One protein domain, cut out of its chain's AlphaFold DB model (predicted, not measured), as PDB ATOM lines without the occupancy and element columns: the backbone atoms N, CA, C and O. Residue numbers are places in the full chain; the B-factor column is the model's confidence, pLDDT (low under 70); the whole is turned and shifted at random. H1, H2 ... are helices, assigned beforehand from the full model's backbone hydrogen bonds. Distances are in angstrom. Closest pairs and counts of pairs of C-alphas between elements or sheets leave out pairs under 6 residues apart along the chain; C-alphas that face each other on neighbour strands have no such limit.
ATOM      1  N   ARG A   2     144.820 126.953 104.563       29.70
ATOM      2  CA  ARG A   2     146.004 126.325 105.212       29.70
ATOM      3  C   ARG A   2     146.147 124.813 104.935       29.70
ATOM      4  O   ARG A   2     147.227 124.276 105.119       29.70
ATOM      5  N   ALA A   3     145.072 124.155 104.498       35.03
ATOM      6  CA  ALA A   3     145.003 122.707 104.301       35.03
ATOM      7  C   ALA A   3     145.642 122.197 102.994       35.03
ATOM      8  O   ALA A   3     145.838 120.998 102.864       35.03
ATOM      9  N   VAL A   4     145.962 123.079 102.039       40.94
ATOM     10  CA  VAL A   4     146.427 122.673 100.693       40.94
ATOM     11  C   VAL A   4     147.915 122.986 100.470       40.94
ATOM     12  O   VAL A   4     148.564 122.377  99.629       40.94
ATOM     13  N   ALA A   5     148.492 123.866 101.300       41.75
ATOM     14  CA  ALA A   5     149.933 124.124 101.363       41.75
ATOM     15  C   ALA A   5     150.822 122.868 101.567       41.75
ATOM     16  O   ALA A   5     151.927 122.870 101.035       41.75
ATOM     17  N   PRO A   6     150.387 121.799 102.271       42.62
ATOM     18  CA  PRO A   6     151.201 120.590 102.447       42.62
ATOM     19  C   PRO A   6     151.359 119.715 101.190       42.62
ATOM     20  O   PRO A   6     152.099 118.737 101.235       42.62
ATOM     21  N   LEU A   7     150.674 120.017 100.075       48.56
ATOM     22  CA  LEU A   7     150.821 119.248  98.827       48.56
ATOM     23  C   LEU A   7     152.133 119.549  98.080       48.56
ATOM     24  O   LEU A   7     152.497 118.823  97.159       48.56
ATOM     25  N   PHE A   8     152.866 120.587  98.487       53.03
ATOM     26  CA  PHE A   8     154.099 121.029  97.842       53.03
ATOM     27  C   PHE A   8     155.307 120.576  98.669       53.03
ATOM     28  O   PHE A   8     155.748 121.281  99.574       53.03
ATOM     29  N   ARG A   9     155.839 119.384  98.366       43.03
ATOM     30  CA  ARG A   9     156.910 118.736  99.151       43.03
ATOM     31  C   ARG A   9     158.244 119.501  99.225       43.03
ATOM     32  O   ARG A   9     159.013 119.208 100.130       43.03
ATOM     33  N   ASP A  10     158.481 120.517  98.389       43.41
ATOM     34  CA  ASP A  10     159.809 121.152  98.278       43.41
ATOM     35  C   ASP A  10     159.859 122.674  98.537       43.41
ATOM     36  O   ASP A  10     160.931 123.270  98.449       43.41
ATOM     37  N   ASN A  11     158.742 123.342  98.870       43.25
ATOM     38  CA  ASN A  11     158.701 124.821  98.900       43.25
ATOM     39  C   ASN A  11     158.108 125.443 100.182       43.25
ATOM     40  O   ASN A  11     157.683 126.607 100.195       43.25
ATOM     41  N   GLU A  12     158.104 124.690 101.288       39.81
ATOM     42  CA  GLU A  12     157.484 125.096 102.562       39.81
ATOM     43  C   GLU A  12     158.055 126.400 103.157       39.81
ATOM     44  O   GLU A  12     157.342 127.140 103.842       39.81
ATOM     45  N   GLY A  13     159.321 126.724 102.871       40.31
ATOM     46  CA  GLY A  13     159.970 127.946 103.359       40.31
ATOM     47  C   GLY A  13     159.566 129.218 102.604       40.31
ATOM     48  O   GLY A  13     159.500 130.292 103.205       40.31
ATOM     49  N   HIS A  14     159.268 129.100 101.307       40.62
ATOM     50  CA  HIS A  14     159.025 130.238 100.412       40.62
ATOM     51  C   HIS A  14     157.543 130.635 100.381       40.62
ATOM     52  O   HIS A  14     157.219 131.820 100.387       40.62
ATOM     53  N   MET A  15     156.621 129.663 100.439       38.41
ATOM     54  CA  MET A  15     155.175 129.945 100.442       38.41
ATOM     55  C   MET A  15     154.696 130.615 101.737       38.41
ATOM     56  O   MET A  15     153.759 131.409 101.704       38.41
ATOM     57  N   ARG A  16     155.324 130.331 102.890       38.91
ATOM     58  CA  ARG A  16     154.893 130.885 104.189       38.91
ATOM     59  C   ARG A  16     155.245 132.364 104.388       38.91
ATOM     60  O   ARG A  16     154.613 133.000 105.229       38.91
ATOM     61  N   ARG A  17     156.226 132.910 103.658       41.00
ATOM     62  CA  ARG A  17     156.779 134.258 103.913       41.00
ATOM     63  C   ARG A  17     156.236 135.366 103.003       41.00
ATOM     64  O   ARG A  17     156.393 136.532 103.342       41.00
ATOM     65  N   THR A  18     155.559 135.029 101.902       39.50
ATOM     66  CA  THR A  18     155.306 135.994 100.806       39.50
ATOM     67  C   THR A  18     153.863 136.509 100.692       39.50
ATOM     68  O   THR A  18     153.563 137.322  99.824       39.50
ATOM     69  N   ILE A  19     152.919 136.092 101.536       40.69
ATOM     70  CA  ILE A  19     151.502 136.257 101.173       40.69
ATOM     71  C   ILE A  19     150.838 137.427 101.907       40.69
ATOM     72  O   ILE A  19     150.259 137.264 102.982       40.69
ATOM     73  N   ARG A  20     150.803 138.599 101.260       43.47
ATOM     74  CA  ARG A  20     149.629 139.477 101.395       43.47
ATOM     75  C   ARG A  20     148.484 138.790 100.641       43.47
ATOM     76  O   ARG A  20     148.677 138.374  99.500       43.47
ATOM     77  N   LEU A  21     147.305 138.672 101.255       41.03
ATOM     78  CA  LEU A  21     146.144 137.957 100.689       41.03
ATOM     79  C   LEU A  21     145.750 138.423  99.272       41.03
ATOM     80  O   LEU A  21     145.196 137.634  98.519       41.03
ATOM     81  N   SER A  22     146.070 139.665  98.890       40.88
ATOM     82  CA  SER A  22     145.796 140.218  97.557       40.88
ATOM     83  C   SER A  22     146.707 139.679  96.445       40.88
ATOM     84  O   SER A  22     146.299 139.666  95.292       40.88
ATOM     85  N   TYR A  23     147.925 139.226  96.764       46.62
ATOM     86  CA  TYR A  23     148.889 138.737  95.766       46.62
ATOM     87  C   TYR A  23     148.779 137.226  95.510       46.62
ATOM     88  O   TYR A  23     149.339 136.731  94.537       46.62
ATOM     89  N   TYR A  24     148.054 136.493  96.361       50.38
ATOM     90  CA  TYR A  24     147.898 135.040  96.246       50.38
ATOM     91  C   TYR A  24     147.083 134.619  95.017       50.38
ATOM     92  O   TYR A  24     147.388 133.615  94.384       50.38
ATOM     93  N   ASP A  25     146.071 135.403  94.645       51.97
ATOM     94  CA  ASP A  25     145.247 135.084  93.479       51.97
ATOM     95  C   ASP A  25     146.085 135.203  92.194       51.97
ATOM     96  O   ASP A  25     146.036 134.319  91.341       51.97
ATOM     97  N   LEU A  26     146.945 136.228  92.110       55.00
ATOM     98  CA  LEU A  26     147.838 136.503  90.974       55.00
ATOM     99  C   LEU A  26     148.917 135.426  90.782       55.00
ATOM    100  O   LEU A  26     149.380 135.203  89.664       55.00
ATOM    101  N   THR A  27     149.314 134.723  91.847       62.62
ATOM    102  CA  THR A  27     150.313 133.649  91.752       62.62
ATOM    103  C   THR A  27     149.735 132.324  91.262       62.62
ATOM    104  O   THR A  27     150.516 131.505  90.782       62.62
ATOM    105  N   MET A  28     148.413 132.111  91.324       69.75
ATOM    106  CA  MET A  28     147.784 130.850  90.894       69.75
ATOM    107  C   MET A  28     147.450 130.792  89.400       69.75
ATOM    108  O   MET A  28     147.547 129.722  88.813       69.75
ATOM    109  N   HIS A  29     147.075 131.911  88.775       72.81
ATOM    110  CA  HIS A  29     146.692 131.942  87.352       72.81
ATOM    111  C   HIS A  29     147.693 132.694  86.457       72.81
ATOM    112  O   HIS A  29     147.406 132.933  85.287       72.81
ATOM    113  N   GLY A  30     148.850 133.088  87.000       78.19
ATOM    114  CA  GLY A  30     149.931 133.753  86.267       78.19
ATOM    115  C   GLY A  30     150.863 132.801  85.505       78.19
ATOM    116  O   GLY A  30     150.514 131.663  85.215       78.19
ATOM    117  N   LEU A  31     152.084 133.267  85.214       79.38
ATOM    118  CA  LEU A  31     153.118 132.513  84.471       79.38
ATOM    119  C   LEU A  31     154.131 131.778  85.365       79.38
ATOM    120  O   LEU A  31     155.186 131.364  84.894       79.38
ATOM    121  N   SER A  32     153.889 131.713  86.675       74.50
ATOM    122  CA  SER A  32     154.908 131.271  87.633       74.50
ATOM    123  C   SER A  32     154.997 129.747  87.756       74.50
ATOM    124  O   SER A  32     154.011 129.044  87.551       74.50
ATOM    125  N   GLU A  33     156.150 129.238  88.200       70.69
ATOM    126  CA  GLU A  33     156.298 127.827  88.598       70.69
ATOM    127  C   GLU A  33     155.283 127.433  89.681       70.69
ATOM    128  O   GLU A  33     154.787 126.312  89.693       70.69
ATOM    129  N   THR A  34     154.911 128.373  90.555       74.44
ATOM    130  CA  THR A  34     153.853 128.171  91.549       74.44
ATOM    131  C   THR A  34     152.503 127.912  90.884       74.44
ATOM    132  O   THR A  34     151.802 126.994  91.297       74.44
ATOM    133  N   ALA A  35     152.143 128.676  89.845       81.12
ATOM    134  CA  ALA A  35     150.919 128.445  89.073       81.12
ATOM    135  C   ALA A  35     150.949 127.059  88.409       81.12
ATOM    136  O   ALA A  35     149.973 126.318  88.497       81.12
ATOM    137  N   ALA A  36     152.087 126.673  87.824       83.69
ATOM    138  CA  ALA A  36     152.257 125.355  87.213       83.69
ATOM    139  C   ALA A  36     152.113 124.216  88.236       83.69
ATOM    140  O   ALA A  36     151.413 123.242  87.974       83.69
ATOM    141  N   ALA A  37     152.704 124.362  89.425       82.31
ATOM    142  CA  ALA A  37     152.571 123.390  90.506       82.31
ATOM    143  C   ALA A  37     151.124 123.277  91.014       82.31
ATOM    144  O   ALA A  37     150.669 122.180  91.331       82.31
ATOM    145  N   TRP A  38     150.389 124.395  91.079       84.50
ATOM    146  CA  TRP A  38     148.963 124.389  91.411       84.50
ATOM    147  C   TRP A  38     148.139 123.633  90.383       84.50
ATOM    148  O   TRP A  38     147.319 122.801  90.764       84.50
ATOM    149  N   VAL A  39     148.364 123.920  89.103       88.50
ATOM    150  CA  VAL A  39     147.673 123.245  88.008       88.50
ATOM    151  C   VAL A  39     147.961 121.746  88.045       88.50
ATOM    152  O   VAL A  39     147.011 120.983  88.153       88.50
ATOM    153  N   ASP A  40     149.226 121.321  88.098       86.88
ATOM    154  CA  ASP A  40     149.597 119.895  88.144       86.88
ATOM    155  C   ASP A  40     148.985 119.173  89.358       86.88
ATOM    156  O   ASP A  40     148.406 118.094  89.231       86.88
ATOM    157  N   ALA A  41     149.036 119.788  90.545       86.88
ATOM    158  CA  ALA A  41     148.438 119.208  91.745       86.88
ATOM    159  C   ALA A  41     146.911 119.077  91.627       86.88
ATOM    160  O   ALA A  41     146.350 118.032  91.964       86.88
ATOM    161  N   LEU A  42     146.226 120.123  91.156       89.38
ATOM    162  CA  LEU A  42     144.770 120.124  91.025       89.38
ATOM    163  C   LEU A  42     144.299 119.196  89.907       89.38
ATOM    164  O   LEU A  42     143.309 118.499  90.093       89.38
ATOM    165  N   GLU A  43     145.003 119.137  88.784       92.44
ATOM    166  CA  GLU A  43     144.702 118.235  87.671       92.44
ATOM    167  C   GLU A  43     144.787 116.775  88.112       92.44
ATOM    168  O   GLU A  43     143.833 116.020  87.921       92.44
ATOM    169  N   ARG A  44     145.842 116.399  88.845       89.50
ATOM    170  CA  ARG A  44     145.976 115.049  89.419       89.50
ATOM    171  C   ARG A  44     144.883 114.715  90.427       89.50
ATOM    172  O   ARG A  44     144.380 113.598  90.434       89.50
ATOM    173  N   LEU A  45     144.523 115.661  91.297       92.19
ATOM    174  CA  LEU A  45     143.517 115.431  92.341       92.19
ATOM    175  C   LEU A  45     142.085 115.417  91.803       92.19
ATOM    176  O   LEU A  45     141.232 114.726  92.351       92.19
ATOM    177  N   THR A  46     141.812 116.198  90.760       91.62
ATOM    178  CA  THR A  46     140.472 116.337  90.170       91.62
ATOM    179  C   THR A  46     140.281 115.491  88.914       91.62
ATOM    180  O   THR A  46     139.176 115.464  88.376       91.62
ATOM    181  N   MET A  47     141.334 114.803  88.455       91.00
ATOM    182  CA  MET A  47     141.384 114.066  87.187       91.00
ATOM    183  C   MET A  47     141.032 114.931  85.967       91.00
ATOM    184  O   MET A  47     140.532 114.435  84.958       91.00
ATOM    185  N   ARG A  48     141.282 116.239  86.061       91.56
ATOM    186  CA  ARG A  48     141.152 117.186  84.950       91.56
ATOM    187  C   ARG A  48     142.492 117.349  84.249       91.56
ATOM    188  O   ARG A  48     143.528 117.120  84.853       91.56
ATOM    189  N   ASN A  49     142.463 117.778  82.996       87.94
ATOM    190  CA  ASN A  49     143.650 118.016  82.166       87.94
ATOM    191  C   ASN A  49     143.581 119.350  81.400       87.94
ATOM    192  O   ASN A  49     144.347 119.576  80.468       87.94
ATOM    193  N   ASP A  50     142.616 120.203  81.747       88.19
ATOM    194  CA  ASP A  50     142.327 121.465  81.067       88.19
ATOM    195  C   ASP A  50     142.515 122.689  81.977       88.19
ATOM    196  O   ASP A  50     142.233 123.813  81.560       88.19
ATOM    197  N   LEU A  51     142.968 122.504  83.223       89.62
ATOM    198  CA  LEU A  51     143.110 123.605  84.176       89.62
ATOM    199  C   LEU A  51     144.242 124.541  83.762       89.62
ATOM    200  O   LEU A  51     144.117 125.748  83.965       89.62
ATOM    201  N   ALA A  52     145.287 124.025  83.108       87.12
ATOM    202  CA  ALA A  52     146.328 124.850  82.497       87.12
ATOM    203  C   ALA A  52     145.736 125.919  81.558       87.12
ATOM    204  O   ALA A  52     146.112 127.090  81.640       87.12
ATOM    205  N   LEU A  53     144.743 125.546  80.743       86.56
ATOM    206  CA  LEU A  53     144.058 126.430  79.789       86.56
ATOM    207  C   LEU A  53     143.126 127.453  80.463       86.56
ATOM    208  O   LEU A  53     142.622 128.362  79.810       86.56
ATOM    209  N   ARG A  54     142.887 127.329  81.775       87.44
ATOM    210  CA  ARG A  54     142.136 128.301  82.592       87.44
ATOM    211  C   ARG A  54     143.052 129.291  83.319       87.44
ATOM    212  O   ARG A  54     142.596 130.035  84.186       87.44
ATOM    213  N   THR A  55     144.335 129.306  82.966       89.12
ATOM    214  CA  THR A  55     145.361 130.205  83.505       89.12
ATOM    215  C   THR A  55     146.119 130.892  82.372       89.12
ATOM    216  O   THR A  55     145.875 130.627  81.199       89.12
ATOM    217  N   LEU A  56     147.074 131.758  82.710       89.06
ATOM    218  CA  LEU A  56     147.998 132.329  81.735       89.06
ATOM    219  C   LEU A  56     149.190 131.409  81.432       89.06
ATOM    220  O   LEU A  56     149.989 131.766  80.580       89.06
ATOM    221  N   LEU A  57     149.337 130.236  82.062       88.62
ATOM    222  CA  LEU A  57     150.475 129.332  81.821       88.62
ATOM    223  C   LEU A  57     150.774 129.036  80.340       88.62
ATOM    224  O   LEU A  57     151.961 129.011  80.000       88.62
ATOM    225  N   PRO A  58     149.779 128.882  79.441       88.69
ATOM    226  CA  PRO A  58     150.051 128.696  78.015       88.69
ATOM    227  C   PRO A  58     150.849 129.850  77.378       88.69
ATOM    228  O   PRO A  58     151.558 129.653  76.398       88.69
ATOM    229  N   LEU A  59     150.805 131.050  77.966       87.50
ATOM    230  CA  LEU A  59     151.570 132.218  77.521       87.50
ATOM    231  C   LEU A  59     153.017 132.250  78.028       87.50
ATOM    232  O   LEU A  59     153.777 133.135  77.635       87.50
ATOM    233  N   SER A  60     153.426 131.327  78.900       85.25
ATOM    234  CA  SER A  60     154.721 131.390  79.599       85.25
ATOM    235  C   SER A  60     155.936 131.406  78.666       85.25
ATOM    236  O   SER A  60     156.947 132.031  78.985       85.25
ATOM    237  N   ALA A  61     155.833 130.779  77.491       83.12
ATOM    238  CA  ALA A  61     156.895 130.769  76.484       83.12
ATOM    239  C   ALA A  61     156.945 132.048  75.626       83.12
ATOM    240  O   ALA A  61     157.983 132.366  75.030       83.12
ATOM    241  N   VAL A  62     155.832 132.784  75.539       85.12
ATOM    242  CA  VAL A  62     155.631 133.864  74.558       85.12
ATOM    243  C   VAL A  62     155.524 135.255  75.184       85.12
ATOM    244  O   VAL A  62     155.845 136.245  74.527       85.12
ATOM    245  N   VAL A  63     155.129 135.353  76.453       85.38
ATOM    246  CA  VAL A  63     154.888 136.620  77.151       85.38
ATOM    247  C   VAL A  63     155.748 136.713  78.409       85.38
ATOM    248  O   VAL A  63     155.932 135.754  79.149       85.38
ATOM    249  N   SER A  64     156.282 137.908  78.664       79.69
ATOM    250  CA  SER A  64     156.985 138.213  79.913       79.69
ATOM    251  C   SER A  64     155.999 138.425  81.062       79.69
ATOM    252  O   SER A  64     154.962 139.058  80.880       79.69
ATOM    253  N   SER A  65     156.360 137.998  82.275       75.06
ATOM    254  CA  SER A  65     155.598 138.300  83.498       75.06
ATOM    255  C   SER A  65     155.595 139.795  83.858       75.06
ATOM    256  O   SER A  65     154.769 140.247  84.652       75.06
ATOM    257  N   PHE A  66     156.498 140.583  83.266       72.06
ATOM    258  CA  PHE A  66     156.621 142.015  83.514       72.06
ATOM    259  C   PHE A  66     155.372 142.794  83.067       72.06
ATOM    260  O   PHE A  66     155.070 142.849  81.873       72.06
ATOM    261  N   LYS A  67     154.691 143.445  84.025       73.31
ATOM    262  CA  LYS A  67     153.419 144.172  83.819       73.31
ATOM    263  C   LYS A  67     152.333 143.324  83.140       73.31
ATOM    264  O   LYS A  67     151.547 143.828  82.346       73.31
ATOM    265  N   LEU A  68     152.331 142.018  83.406       84.50
ATOM    266  CA  LEU A  68     151.314 141.120  82.871       84.50
ATOM    267  C   LEU A  68     150.035 141.163  83.699       84.50
ATOM    268  O   LEU A  68     148.944 141.211  83.146       84.50
ATOM    269  N   LEU A  69     150.183 141.110  85.019       85.00
ATOM    270  CA  LEU A  69     149.082 140.968  85.955       85.00
ATOM    271  C   LEU A  69     148.856 142.257  86.742       85.00
ATOM    272  O   LEU A  69     149.810 142.861  87.236       85.00
ATOM    273  N   SER A  70     147.592 142.641  86.895       82.94
ATOM    274  CA  SER A  70     147.198 143.777  87.718       82.94
ATOM    275  C   SER A  70     147.443 143.476  89.191       82.94
ATOM    276  O   SER A  70     147.078 142.415  89.688       82.94
ATOM    277  N   LYS A  71     148.023 144.430  89.921       74.81
ATOM    278  CA  LYS A  71     148.278 144.294  91.369       74.81
ATOM    279  C   LYS A  71     147.002 144.333  92.216       74.81
ATOM    280  O   LYS A  71     147.037 143.999  93.399       74.81
ATOM    281  N   ILE A  72     145.901 144.801  91.633       77.56
ATOM    282  CA  ILE A  72     144.629 145.018  92.314       77.56
ATOM    283  C   ILE A  72     143.579 144.154  91.624       77.56
ATOM    284  O   ILE A  72     143.509 144.095  90.399       77.56
ATOM    285  N   GLU A  73     142.751 143.482  92.419       82.38
ATOM    286  CA  GLU A  73     141.622 142.724  91.893       82.38
ATOM    287  C   GLU A  73     140.616 143.672  91.233       82.38
ATOM    288  O   GLU A  73     140.222 144.690  91.813       82.38
ATOM    289  N   ARG A  74     140.195 143.325  90.017       90.75
ATOM    290  CA  ARG A  74     139.258 144.115  89.223       90.75
ATOM    291  C   ARG A  74     138.085 143.274  88.754       90.75
ATOM    292  O   ARG A  74     138.169 142.049  88.686       90.75
ATOM    293  N   PHE A  75     136.991 143.945  88.423       94.69
ATOM    294  CA  PHE A  75     135.766 143.304  87.974       94.69
ATOM    295  C   PHE A  75     134.956 144.198  87.036       94.69
ATOM    296  O   PHE A  75     135.109 145.418  87.017       94.69
ATOM    297  N   CYS A  76     134.036 143.586  86.293       97.25
ATOM    298  CA  CYS A  76     132.973 144.301  85.594       97.25
ATOM    299  C   CYS A  76     131.633 144.041  86.300       97.25
ATOM    300  O   CYS A  76     131.206 142.894  86.438       97.25
ATOM    301  N   ALA A  77     130.961 145.110  86.743       96.31
ATOM    302  CA  ALA A  77     129.670 145.012  87.429       96.31
ATOM    303  C   ALA A  77     128.566 144.448  86.516       96.31
ATOM    304  O   ALA A  77     127.785 143.603  86.952       96.31
ATOM    305  N   CYS A  78     128.536 144.863  85.244       97.69
ATOM    306  CA  CYS A  78     127.564 144.392  84.248       97.69
ATOM    307  C   CYS A  78     127.693 142.888  84.016       97.69
ATOM    308  O   CYS A  78     126.725 142.151  84.093       97.69
ATOM    309  N   CYS A  79     128.922 142.411  83.863       97.56
ATOM    310  CA  CYS A  79     129.240 140.997  83.769       97.56
ATOM    311  C   CYS A  79     128.705 140.154  84.933       97.56
ATOM    312  O   CYS A  79     128.151 139.083  84.702       97.56
ATOM    313  N   TYR A  80     128.861 140.618  86.175       96.62
ATOM    314  CA  TYR A  80     128.273 139.912  87.312       96.62
ATOM    315  C   TYR A  80     126.752 139.967  87.318       96.62
ATOM    316  O   TYR A  80     126.122 138.994  87.720       96.62
ATOM    317  N   ARG A  81     126.171 141.084  86.882       96.50
ATOM    318  CA  ARG A  81     124.724 141.240  86.751       96.50
ATOM    319  C   ARG A  81     124.155 140.277  85.714       96.50
ATOM    320  O   ARG A  81     123.152 139.637  85.991       96.50
ATOM    321  N   ASP A  82     124.824 140.112  84.578       97.31
ATOM    322  CA  ASP A  82     124.435 139.144  83.552       97.31
ATOM    323  C   ASP A  82     124.472 137.711  84.089       97.31
ATOM    324  O   ASP A  82     123.602 136.911  83.755       97.31
ATOM    325  N   ASP A  83     125.460 137.380  84.927       96.06
ATOM    326  CA  ASP A  83     125.517 136.074  85.588       96.06
ATOM    327  C   ASP A  83     124.363 135.890  86.586       96.06
ATOM    328  O   ASP A  83     123.764 134.818  86.609       96.06
ATOM    329  N   GLU A  84     123.993 136.922  87.356       95.25
ATOM    330  CA  GLU A  84     122.818 136.874  88.245       95.25
ATOM    331  C   GLU A  84     121.514 136.694  87.473       95.25
ATOM    332  O   GLU A  84     120.719 135.821  87.809       95.25
ATOM    333  N   VAL A  85     121.305 137.506  86.434       96.44
ATOM    334  CA  VAL A  85     120.091 137.487  85.608       96.44
ATOM    335  C   VAL A  85     119.940 136.142  84.902       96.44
ATOM    336  O   VAL A  85     118.837 135.610  84.822       96.44
ATOM    337  N   ALA A  86     121.042 135.562  84.429       96.31
ATOM    338  CA  ALA A  86     121.037 134.259  83.775       96.31
ATOM    339  C   ALA A  86     121.090 133.067  84.749       96.31
ATOM    340  O   ALA A  86     121.127 131.925  84.295       96.31
ATOM    341  N   GLY A  87     121.152 133.302  86.066       94.62
ATOM    342  CA  GLY A  87     121.279 132.243  87.071       94.62
ATOM    343  C   GLY A  87     122.572 131.424  86.964       94.62
ATOM    344  O   GLY A  87     122.608 130.270  87.393       94.62
ATOM    345  N   ARG A  88     123.638 131.983  86.375       93.81
ATOM    346  CA  ARG A  88     124.930 131.303  86.220       93.81
ATOM    347  C   ARG A  88     125.798 131.463  87.472       93.81
ATOM    348  O   ARG A  88     125.752 132.506  88.129       93.81
ATOM    349  N   PRO A  89     126.662 130.481  87.786       91.25
ATOM    350  CA  PRO A  89     127.683 130.658  88.810       91.25
ATOM    351  C   PRO A  89     128.593 131.846  88.476       91.25
ATOM    352  O   PRO A  89     129.218 131.881  87.416       91.25
ATOM    353  N   LYS A  90     128.694 132.807  89.398       92.25
ATOM    354  CA  LYS A  90     129.646 133.915  89.281       92.25
ATOM    355  C   LYS A  90     131.072 133.408  89.441       92.25
ATOM    356  O   LYS A  90     131.360 132.593  90.318       92.25
ATOM    357  N   TYR A  91     131.983 133.978  88.668       89.19
ATOM    358  CA  TYR A  91     133.417 133.751  88.808       89.19
ATOM    359  C   TYR A  91     134.201 135.010  88.420       89.19
ATOM    360  O   TYR A  91     133.688 135.873  87.706       89.19
ATOM    361  N   ASN A  92     135.445 135.111  88.891       88.00
ATOM    362  CA  ASN A  92     136.391 136.134  88.446       88.00
ATOM    363  C   ASN A  92     136.950 135.734  87.078       88.00
ATOM    364  O   ASN A  92     137.514 134.650  86.935       88.00
ATOM    365  N   ARG A  93     136.805 136.593  86.068       91.50
ATOM    366  CA  ARG A  93     137.229 136.267  84.700       91.50
ATOM    367  C   ARG A  93     138.732 136.482  84.593       91.50
ATOM    368  O   ARG A  93     139.229 137.505  85.057       91.50
ATOM    369  N   LEU A  94     139.432 135.557  83.935       91.56
ATOM    370  CA  LEU A  94     140.887 135.622  83.756       91.56
ATOM    371  C   LEU A  94     141.330 136.941  83.110       91.56
ATOM    372  O   LEU A  94     142.296 137.551  83.542       91.56
ATOM    373  N   LEU A  95     140.567 137.430  82.132       93.69
ATOM    374  CA  LEU A  95     140.849 138.687  81.442       93.69
ATOM    375  C   LEU A  95     140.993 139.884  82.406       93.69
ATOM    376  O   LEU A  95     141.812 140.768  82.176       93.69
ATOM    377  N   TRP A  96     140.243 139.905  83.515       93.31
ATOM    378  CA  TRP A  96     140.265 141.015  84.476       93.31
ATOM    379  C   TRP A  96     141.572 141.113  85.259       93.31
ATOM    380  O   TRP A  96     141.888 142.178  85.800       93.31
ATOM    381  N   SER A  97     142.344 140.028  85.329       89.81
ATOM    382  CA  SER A  97     143.635 140.041  86.005       89.81
ATOM    383  C   SER A  97     144.775 140.543  85.123       89.81
ATOM    384  O   SER A  97     145.823 140.872  85.668       89.81
ATOM    385  N   ILE A  98     144.591 140.675  83.805       91.31
ATOM    386  CA  ILE A  98     145.633 141.158  82.886       91.31
ATOM    387  C   ILE A  98     145.742 142.684  82.964       91.31
ATOM    388  O   ILE A  98     144.782 143.393  82.673       91.31
ATOM    389  N   ASP A  99     146.916 143.198  83.331       88.31
ATOM    390  CA  ASP A  99     147.145 144.607  83.689       88.31
ATOM    391  C   ASP A  99     146.667 145.587  82.606       88.31
ATOM    392  O   ASP A  99     145.879 146.483  82.896       88.31
ATOM    393  N   CYS A 100     147.045 145.351  81.344       90.81
ATOM    394  CA  CYS A 100     146.683 146.219  80.218       90.81
ATOM    395  C   CYS A 100     145.221 146.127  79.760       90.81
ATOM    396  O   CYS A 100     144.829 146.848  78.846       90.81
ATOM    397  N   VAL A 101     144.410 145.244  80.345       95.00
ATOM    398  CA  VAL A 101     142.968 145.205  80.086       95.00
ATOM    399  C   VAL A 101     142.299 146.156  81.064       95.00
ATOM    400  O   VAL A 101     142.109 145.807  82.222       95.00
ATOM    401  N   GLU A 102     141.940 147.356  80.619       94.88
ATOM    402  CA  GLU A 102     141.269 148.359  81.462       94.88
ATOM    403  C   GLU A 102     139.742 148.331  81.342       94.88
ATOM    404  O   GLU A 102     139.048 148.855  82.211       94.88
ATOM    405  N   ALA A 103     139.213 147.688  80.301       96.88
ATOM    406  CA  ALA A 103     137.790 147.644  79.990       96.88
ATOM    407  C   ALA A 103     137.259 146.210  79.855       96.88
ATOM    408  O   ALA A 103     137.994 145.253  79.622       96.88
ATOM    409  N   CYS A 104     135.946 146.062  79.995       97.94
ATOM    410  CA  CYS A 104     135.235 144.846  79.634       97.94
ATOM    411  C   CYS A 104     134.971 144.832  78.118       97.94
ATOM    412  O   CYS A 104     134.286 145.738  77.643       97.94
ATOM    413  N   PRO A 105     135.410 143.804  77.367       96.88
ATOM    414  CA  PRO A 105     135.193 143.743  75.918       96.88
ATOM    415  C   PRO A 105     133.734 143.462  75.524       96.88
ATOM    416  O   PRO A 105     133.363 143.682  74.379       96.88
ATOM    417  N   ILE A 106     132.915 142.966  76.460       96.94
ATOM    418  CA  ILE A 106     131.499 142.630  76.232       96.94
ATOM    419  C   ILE A 106     130.612 143.860  76.448       96.94
ATOM    420  O   ILE A 106     129.689 144.116  75.684       96.94
ATOM    421  N   HIS A 107     130.885 144.616  77.513       97.69
ATOM    422  CA  HIS A 107     130.030 145.722  77.956       97.69
ATOM    423  C   HIS A 107     130.589 147.102  77.621       97.69
ATOM    424  O   HIS A 107     129.894 148.078  77.862       97.69
ATOM    425  N   ASN A 108     131.824 147.195  77.115       97.31
ATOM    426  CA  ASN A 108     132.522 148.450  76.805       97.31
ATOM    427  C   ASN A 108     132.564 149.441  77.985       97.31
ATOM    428  O   ASN A 108     132.488 150.653  77.814       97.31
ATOM    429  N   VAL A 109     132.700 148.911  79.202       97.06
ATOM    430  CA  VAL A 109     132.812 149.691  80.443       97.06
ATOM    431  C   VAL A 109     134.152 149.439  81.113       97.06
ATOM    432  O   VAL A 109     134.693 148.333  81.032       97.06
ATOM    433  N   LEU A 110     134.664 150.440  81.822       97.12
ATOM    434  CA  LEU A 110     135.878 150.333  82.620       97.12
ATOM    435  C   LEU A 110     135.740 149.249  83.691       97.12
ATOM    436  O   LEU A 110     134.719 149.139  84.382       97.12
ATOM    437  N   LEU A 111     136.803 148.466  83.857       95.94
ATOM    438  CA  LEU A 111     136.934 147.554  84.979       95.94
ATOM    439  C   LEU A 111     137.089 148.358  86.272       95.94
ATOM    440  O   LEU A 111     137.875 149.300  86.363       95.94
ATOM    441  N   GLN A 112     136.340 147.960  87.292       93.56
ATOM    442  CA  GLN A 112     136.355 148.586  88.609       93.56
ATOM    443  C   GLN A 112     137.257 147.802  89.546       93.56
ATOM    444  O   GLN A 112     137.354 146.580  89.445       93.56
ATOM    445  N   THR A 113     137.904 148.488  90.481       89.00
ATOM    446  CA  THR A 113     138.695 147.838  91.524       89.00
ATOM    447  C   THR A 113     137.781 147.314  92.621       89.00
ATOM    448  O   THR A 113     136.853 147.995  93.063       89.00
ATOM    449  N   VAL A 114     138.039 146.089  93.082       83.56
ATOM    450  CA  VAL A 114     137.349 145.565  94.262       83.56
ATOM    451  C   VAL A 114     137.746 146.433  95.461       83.56
ATOM    452  O   VAL A 114     138.944 146.649  95.675       83.56
ATOM    453  N   PRO A 115     136.780 146.941  96.250       79.62
ATOM    454  CA  PRO A 115     137.084 147.748  97.422       79.62
ATOM    455  C   PRO A 115     138.098 147.058  98.343       79.62
ATOM    456  O   PRO A 115     137.937 145.892  98.707       79.62
ATOM    457  N   TYR A 116     139.138 147.794  98.742       70.50
ATOM    458  CA  TYR A 116     140.184 147.321  99.648       70.50
ATOM    459  C   TYR A 116     140.438 148.346 100.763       70.50
ATOM    460  O   TYR A 116     140.520 149.545 100.513       70.50
ATOM    461  N   ALA A 117     140.604 147.871 101.997       66.25
ATOM    462  CA  ALA A 117     140.965 148.672 103.160       66.25
ATOM    463  C   ALA A 117     142.203 148.060 103.819       66.25
ATOM    464  O   ALA A 117     142.250 146.851 104.066       66.25
ATOM    465  N   ARG A 118     143.210 148.903 104.078       57.03
ATOM    466  CA  ARG A 118     144.512 148.491 104.625       57.03
ATOM    467  C   ARG A 118     144.412 148.068 106.096       57.03
ATOM    468  O   ARG A 118     145.049 147.088 106.464       57.03
ATOM    469  N   ASP A 119     143.543 148.727 106.863       58.09
ATOM    470  CA  ASP A 119     143.486 148.607 108.330       58.09
ATOM    471  C   ASP A 119     142.265 147.834 108.853       58.09
ATOM    472  O   ASP A 119     142.084 147.673 110.060       58.09
ATOM    473  N   ARG A 120     141.402 147.330 107.961       57.00
ATOM    474  CA  ARG A 120     140.242 146.517 108.355       57.00
ATOM    475  C   ARG A 120     140.548 145.034 108.201       57.00
ATOM    476  O   ARG A 120     141.087 144.603 107.183       57.00
ATOM    477  N   LYS A 121     140.148 144.236 109.200       59.34
ATOM    478  CA  LYS A 121     140.140 142.770 109.102       59.34
ATOM    479  C   LYS A 121     139.223 142.375 107.946       59.34
ATOM    480  O   LYS A 121     138.008 142.480 108.062       59.34
ATOM    481  N   GLN A 122     139.817 141.943 106.841       60.41
ATOM    482  CA  GLN A 122     139.070 141.435 105.693       60.41
ATOM    483  C   GLN A 122     138.390 140.122 106.066       60.41
ATOM    484  O   GLN A 122     138.945 139.317 106.827       60.41
ATOM    485  N   TYR A 123     137.193 139.902 105.526       57.75
ATOM    486  CA  TYR A 123     136.529 138.618 105.683       57.75
ATOM    487  C   TYR A 123     137.398 137.503 105.085       57.75
ATOM    488  O   TYR A 123     138.034 137.664 104.045       57.75
ATOM    489  N   LYS A 124     137.452 136.356 105.771       63.28
ATOM    490  CA  LYS A 124     138.293 135.208 105.379       63.28
ATOM    491  C   LYS A 124     137.676 134.343 104.274       63.28
ATOM    492  O   LYS A 124     138.280 133.338 103.903       63.28
ATOM    493  N   PHE A 125     136.474 134.677 103.806       64.69
ATOM    494  CA  PHE A 125     135.815 133.968 102.716       64.69
ATOM    495  C   PHE A 125     136.098 134.662 101.385       64.69
ATOM    496  O   PHE A 125     136.221 135.883 101.316       64.69
ATOM    497  N   TRP A 126     136.194 133.858 100.330       71.56
ATOM    498  CA  TRP A 126     136.328 134.325  98.960       71.56
ATOM    499  C   TRP A 126     135.081 133.876  98.205       71.56
ATOM    500  O   TRP A 126     134.840 132.677  98.075       71.56
ATOM    501  N   VAL A 127     134.253 134.838  97.796       83.06
ATOM    502  CA  VAL A 127     133.013 134.590  97.051       83.06
ATOM    503  C   VAL A 127     132.974 135.565  95.872       83.06
ATOM    504  O   VAL A 127     132.894 136.775  96.104       83.06
ATOM    505  N   PRO A 128     133.038 135.075  94.621       88.00
ATOM    506  CA  PRO A 128     132.963 135.926  93.440       88.00
ATOM    507  C   PRO A 128     131.720 136.817  93.435       88.00
ATOM    508  O   PRO A 128     130.605 136.379  93.725       88.00
ATOM    509  N   GLY A 129     131.915 138.086  93.086       89.06
ATOM    510  CA  GLY A 129     130.846 139.080  93.040       89.06
ATOM    511  C   GLY A 129     130.465 139.700  94.385       89.06
ATOM    512  O   GLY A 129     129.520 140.487  94.405       89.06
ATOM    513  N   LEU A 130     131.176 139.403  95.479       88.75
ATOM    514  CA  LEU A 130     131.006 140.074  96.771       88.75
ATOM    515  C   LEU A 130     132.287 140.797  97.208       88.75
ATOM    516  O   LEU A 130     133.398 140.291  97.057       88.75
ATOM    517  N   SER A 131     132.123 141.983  97.790       84.88
ATOM    518  CA  SER A 131     133.210 142.762  98.384       84.88
ATOM    519  C   SER A 131     133.760 142.083  99.641       84.88
ATOM    520  O   SER A 131     133.012 141.664 100.527       84.88
ATOM    521  N   ARG A 132     135.093 142.040  99.761       77.19
ATOM    522  CA  ARG A 132     135.802 141.448 100.915       77.19
ATOM    523  C   ARG A 132     135.791 142.341 102.163       77.19
ATOM    524  O   ARG A 132     136.241 141.909 103.227       77.19
ATOM    525  N   LEU A 133     135.332 143.588 102.033       76.69
ATOM    526  CA  LEU A 133     135.304 144.561 103.129       76.69
ATOM    527  C   LEU A 133     134.001 144.540 103.910       76.69
ATOM    528  O   LEU A 133     134.016 144.581 105.136       76.69
ATOM    529  N   ASP A 134     132.890 144.517 103.191       78.56
ATOM    530  CA  ASP A 134     131.551 144.760 103.718       78.56
ATOM    531  C   ASP A 134     130.517 143.748 103.205       78.56
ATOM    532  O   ASP A 134     129.367 143.790 103.631       78.56
ATOM    533  N   GLY A 135     130.908 142.820 102.322       83.75
ATOM    534  CA  GLY A 135     129.994 141.851 101.719       83.75
ATOM    535  C   GLY A 135     129.058 142.455 100.670       83.75
ATOM    536  O   GLY A 135     128.118 141.785 100.247       83.75
ATOM    537  N   ALA A 136     129.290 143.700 100.235       88.25
ATOM    538  CA  ALA A 136     128.462 144.342  99.222       88.25
ATOM    539  C   ALA A 136     128.484 143.566  97.897       88.25
ATOM    540  O   ALA A 136     129.524 143.065  97.462       88.25
ATOM    541  N   ASN A 137     127.332 143.494  97.230       92.00
ATOM    542  CA  ASN A 137     127.214 142.844  95.929       92.00
ATOM    543  C   ASN A 137     127.808 143.728  94.824       92.00
ATOM    544  O   ASN A 137     127.260 144.781  94.494       92.00
ATOM    545  N   LEU A 138     128.898 143.258  94.219       93.12
ATOM    546  CA  LEU A 138     129.647 143.965  93.183       93.12
ATOM    547  C   LEU A 138     128.833 144.181  91.895       93.12
ATOM    548  O   LEU A 138     129.089 145.131  91.163       93.12
ATOM    549  N   ALA A 139     127.799 143.372  91.632       94.75
ATOM    550  CA  ALA A 139     126.918 143.538  90.467       94.75
ATOM    551  C   ALA A 139     126.106 144.851  90.488       94.75
ATOM    552  O   ALA A 139     125.650 145.337  89.444       94.75
ATOM    553  N   LYS A 140     125.925 145.439  91.681       93.62
ATOM    554  CA  LYS A 140     125.152 146.672  91.897       93.62
ATOM    555  C   LYS A 140     125.951 147.950  91.651       93.62
ATOM    556  O   LYS A 140     125.369 149.029  91.657       93.62
ATOM    557  N   TYR A 141     127.262 147.846  91.449       93.50
ATOM    558  CA  TYR A 141     128.100 149.015  91.213       93.50
ATOM    559  C   TYR A 141     127.750 149.655  89.864       93.50
ATOM    560  O   TYR A 141     127.485 148.963  88.876       93.50
ATOM    561  N   ALA A 154     141.039 145.661  75.118       96.94
ATOM    562  CA  ALA A 154     140.459 144.541  75.849       96.94
ATOM    563  C   ALA A 154     139.982 143.414  74.917       96.94
ATOM    564  O   ALA A 154     140.213 142.245  75.227       96.94
ATOM    565  N   ARG A 155     139.366 143.750  73.772       97.94
ATOM    566  CA  ARG A 155     138.962 142.773  72.743       97.94
ATOM    567  C   ARG A 155     140.165 142.048  72.150       97.94
ATOM    568  O   ARG A 155     140.187 140.830  72.152       97.94
ATOM    569  N   LEU A 156     141.217 142.779  71.784       98.00
ATOM    570  CA  LEU A 156     142.462 142.203  71.266       98.00
ATOM    571  C   LEU A 156     143.104 141.190  72.229       98.00
ATOM    572  O   LEU A 156     143.641 140.173  71.791       98.00
ATOM    573  N   VAL A 157     143.062 141.454  73.538       97.12
ATOM    574  CA  VAL A 157     143.553 140.502  74.548       97.12
ATOM    575  C   VAL A 157     142.596 139.320  74.718       97.12
ATOM    576  O   VAL A 157     143.063 138.205  74.930       97.12
ATOM    577  N   ALA A 158     141.281 139.532  74.627       96.94
ATOM    578  CA  ALA A 158     140.306 138.443  74.666       96.94
ATOM    579  C   ALA A 158     140.486 137.488  73.475       96.94
ATOM    580  O   ALA A 158     140.643 136.291  73.696       96.94
ATOM    581  N   ASP A 159     140.595 138.025  72.257       96.69
ATOM    582  CA  ASP A 159     140.843 137.253  71.033       96.69
ATOM    583  C   ASP A 159     142.148 136.450  71.144       96.69
ATOM    584  O   ASP A 159     142.201 135.276  70.795       96.69
ATOM    585  N   MET A 160     143.198 137.050  71.718       95.31
ATOM    586  CA  MET A 160     144.455 136.349  71.991       95.31
ATOM    587  C   MET A 160     144.259 135.147  72.925       95.31
ATOM    588  O   MET A 160     144.835 134.089  72.687       95.31
ATOM    589  N   LEU A 161     143.482 135.299  74.004       93.25
ATOM    590  CA  LEU A 161     143.194 134.191  74.921       93.25
ATOM    591  C   LEU A 161     142.393 133.080  74.226       93.25
ATOM    592  O   LEU A 161     142.664 131.905  74.475       93.25
ATOM    593  N   ASP A 162     141.464 133.441  73.341       93.31
ATOM    594  CA  ASP A 162     140.702 132.481  72.540       93.31
ATOM    595  C   ASP A 162     141.592 131.748  71.523       93.31
ATOM    596  O   ASP A 162     141.496 130.525  71.403       93.31
ATOM    597  N   ASP A 163     142.516 132.445  70.854       92.75
ATOM    598  CA  ASP A 163     143.491 131.844  69.932       92.75
ATOM    599  C   ASP A 163     144.382 130.819  70.639       92.75
ATOM    600  O   ASP A 163     144.667 129.749  70.105       92.75
ATOM    601  N   ILE A 164     144.815 131.123  71.861       89.31
ATOM    602  CA  ILE A 164     145.635 130.221  72.678       89.31
ATOM    603  C   ILE A 164     144.840 128.994  73.105       89.31
ATOM    604  O   ILE A 164     145.381 127.890  73.147       89.31
ATOM    605  N   TYR A 165     143.563 129.182  73.436       88.12
ATOM    606  CA  TYR A 165     142.675 128.081  73.784       88.12
ATOM    607  C   TYR A 165     142.429 127.155  72.585       88.12
ATOM    608  O   TYR A 165     142.417 125.936  72.746       88.12
ATOM    609  N   GLN A 166     142.260 127.721  71.387       90.06
ATOM    610  CA  GLN A 166     142.011 126.967  70.155       90.06
ATOM    611  C   GLN A 166     143.277 126.320  69.578       90.06
ATOM    612  O   GLN A 166     143.213 125.201  69.069       90.06
ATOM    613  N   TYR A 167     144.424 126.998  69.667       89.88
ATOM    614  CA  TYR A 167     145.678 126.604  69.019       89.88
ATOM    615  C   TYR A 167     146.873 126.620  69.991       89.88
ATOM    616  O   TYR A 167     147.873 127.293  69.724       89.88
ATOM    617  N   PRO A 168     146.834 125.871  71.108       85.06
ATOM    618  CA  PRO A 168     147.871 125.936  72.144       85.06
ATOM    619  C   PRO A 168     149.274 125.583  71.620       85.06
ATOM    620  O   PRO A 168     150.258 126.211  72.017       85.06
ATOM    621  N   ASP A 169     149.373 124.645  70.674       85.94
ATOM    622  CA  ASP A 169     150.646 124.212  70.082       85.94
ATOM    623  C   ASP A 169     151.368 125.340  69.330       85.94
ATOM    624  O   ASP A 169     152.600 125.396  69.320       85.94
TER     625      ASP A 169
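AT A GLANCE: This is residues 2 to 141 and 154 to 169 of the 393 residues of an uncharacterized protein of Paraburkholderia piptadeniae (UniProt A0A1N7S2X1). Little regular structure: short helices are strung on long winding loops, with H5 and H2 nearest the middle, H3 and H4 on different sides, and H6 at the end opposite the loop of residues 117 to 123. The printed part has 156 residues, six named helices, H1 to H6, and no named strand; the class is all helix, though named elements hold only 49 residues. It is compact, radius of gyration of the C-alphas 16.3 A, spanning 43 by 42 by 31 A.

HOW THE PARTS SIT: Start at H1, residues 12 to 15, which touches no helix. H2, residues 24 to 28, and H3, residues 33 to 46, touch only at the corner, with residues 34 to 38 of H3 alone; the closest C-alphas, of Met 28 and Ala 35, are 4.4 A apart. H4, residues 77 to 85, touches no helix. H5, residues 94 to 97, and H6, residues 154 to 166, are close but not clearly touching: the closest C-alphas, of Leu 95 and Ala 158, are 6.8 A apart. Every O i to N i+4 pair is within hydrogen-bond range in H3, H4 and H6; H2 has 0 of 1, but 2 of 2 O i to N i+3 pairs.

IN THESE COORDINATES: Find C-alpha 33 at (156.298, 127.827, 88.598); H3 runs 19.6 A from there. H6 runs 18.5 A to C-alpha 166 at (142.011, 126.967, 70.155).

THE WHOLE: Residues 142 to 153 are not printed, a gap of 20.2 A between C-alphas 141 and 154. The link from H3 to H4 is long. Residues 2 to 28 and 117 to 125 have pLDDT under 70.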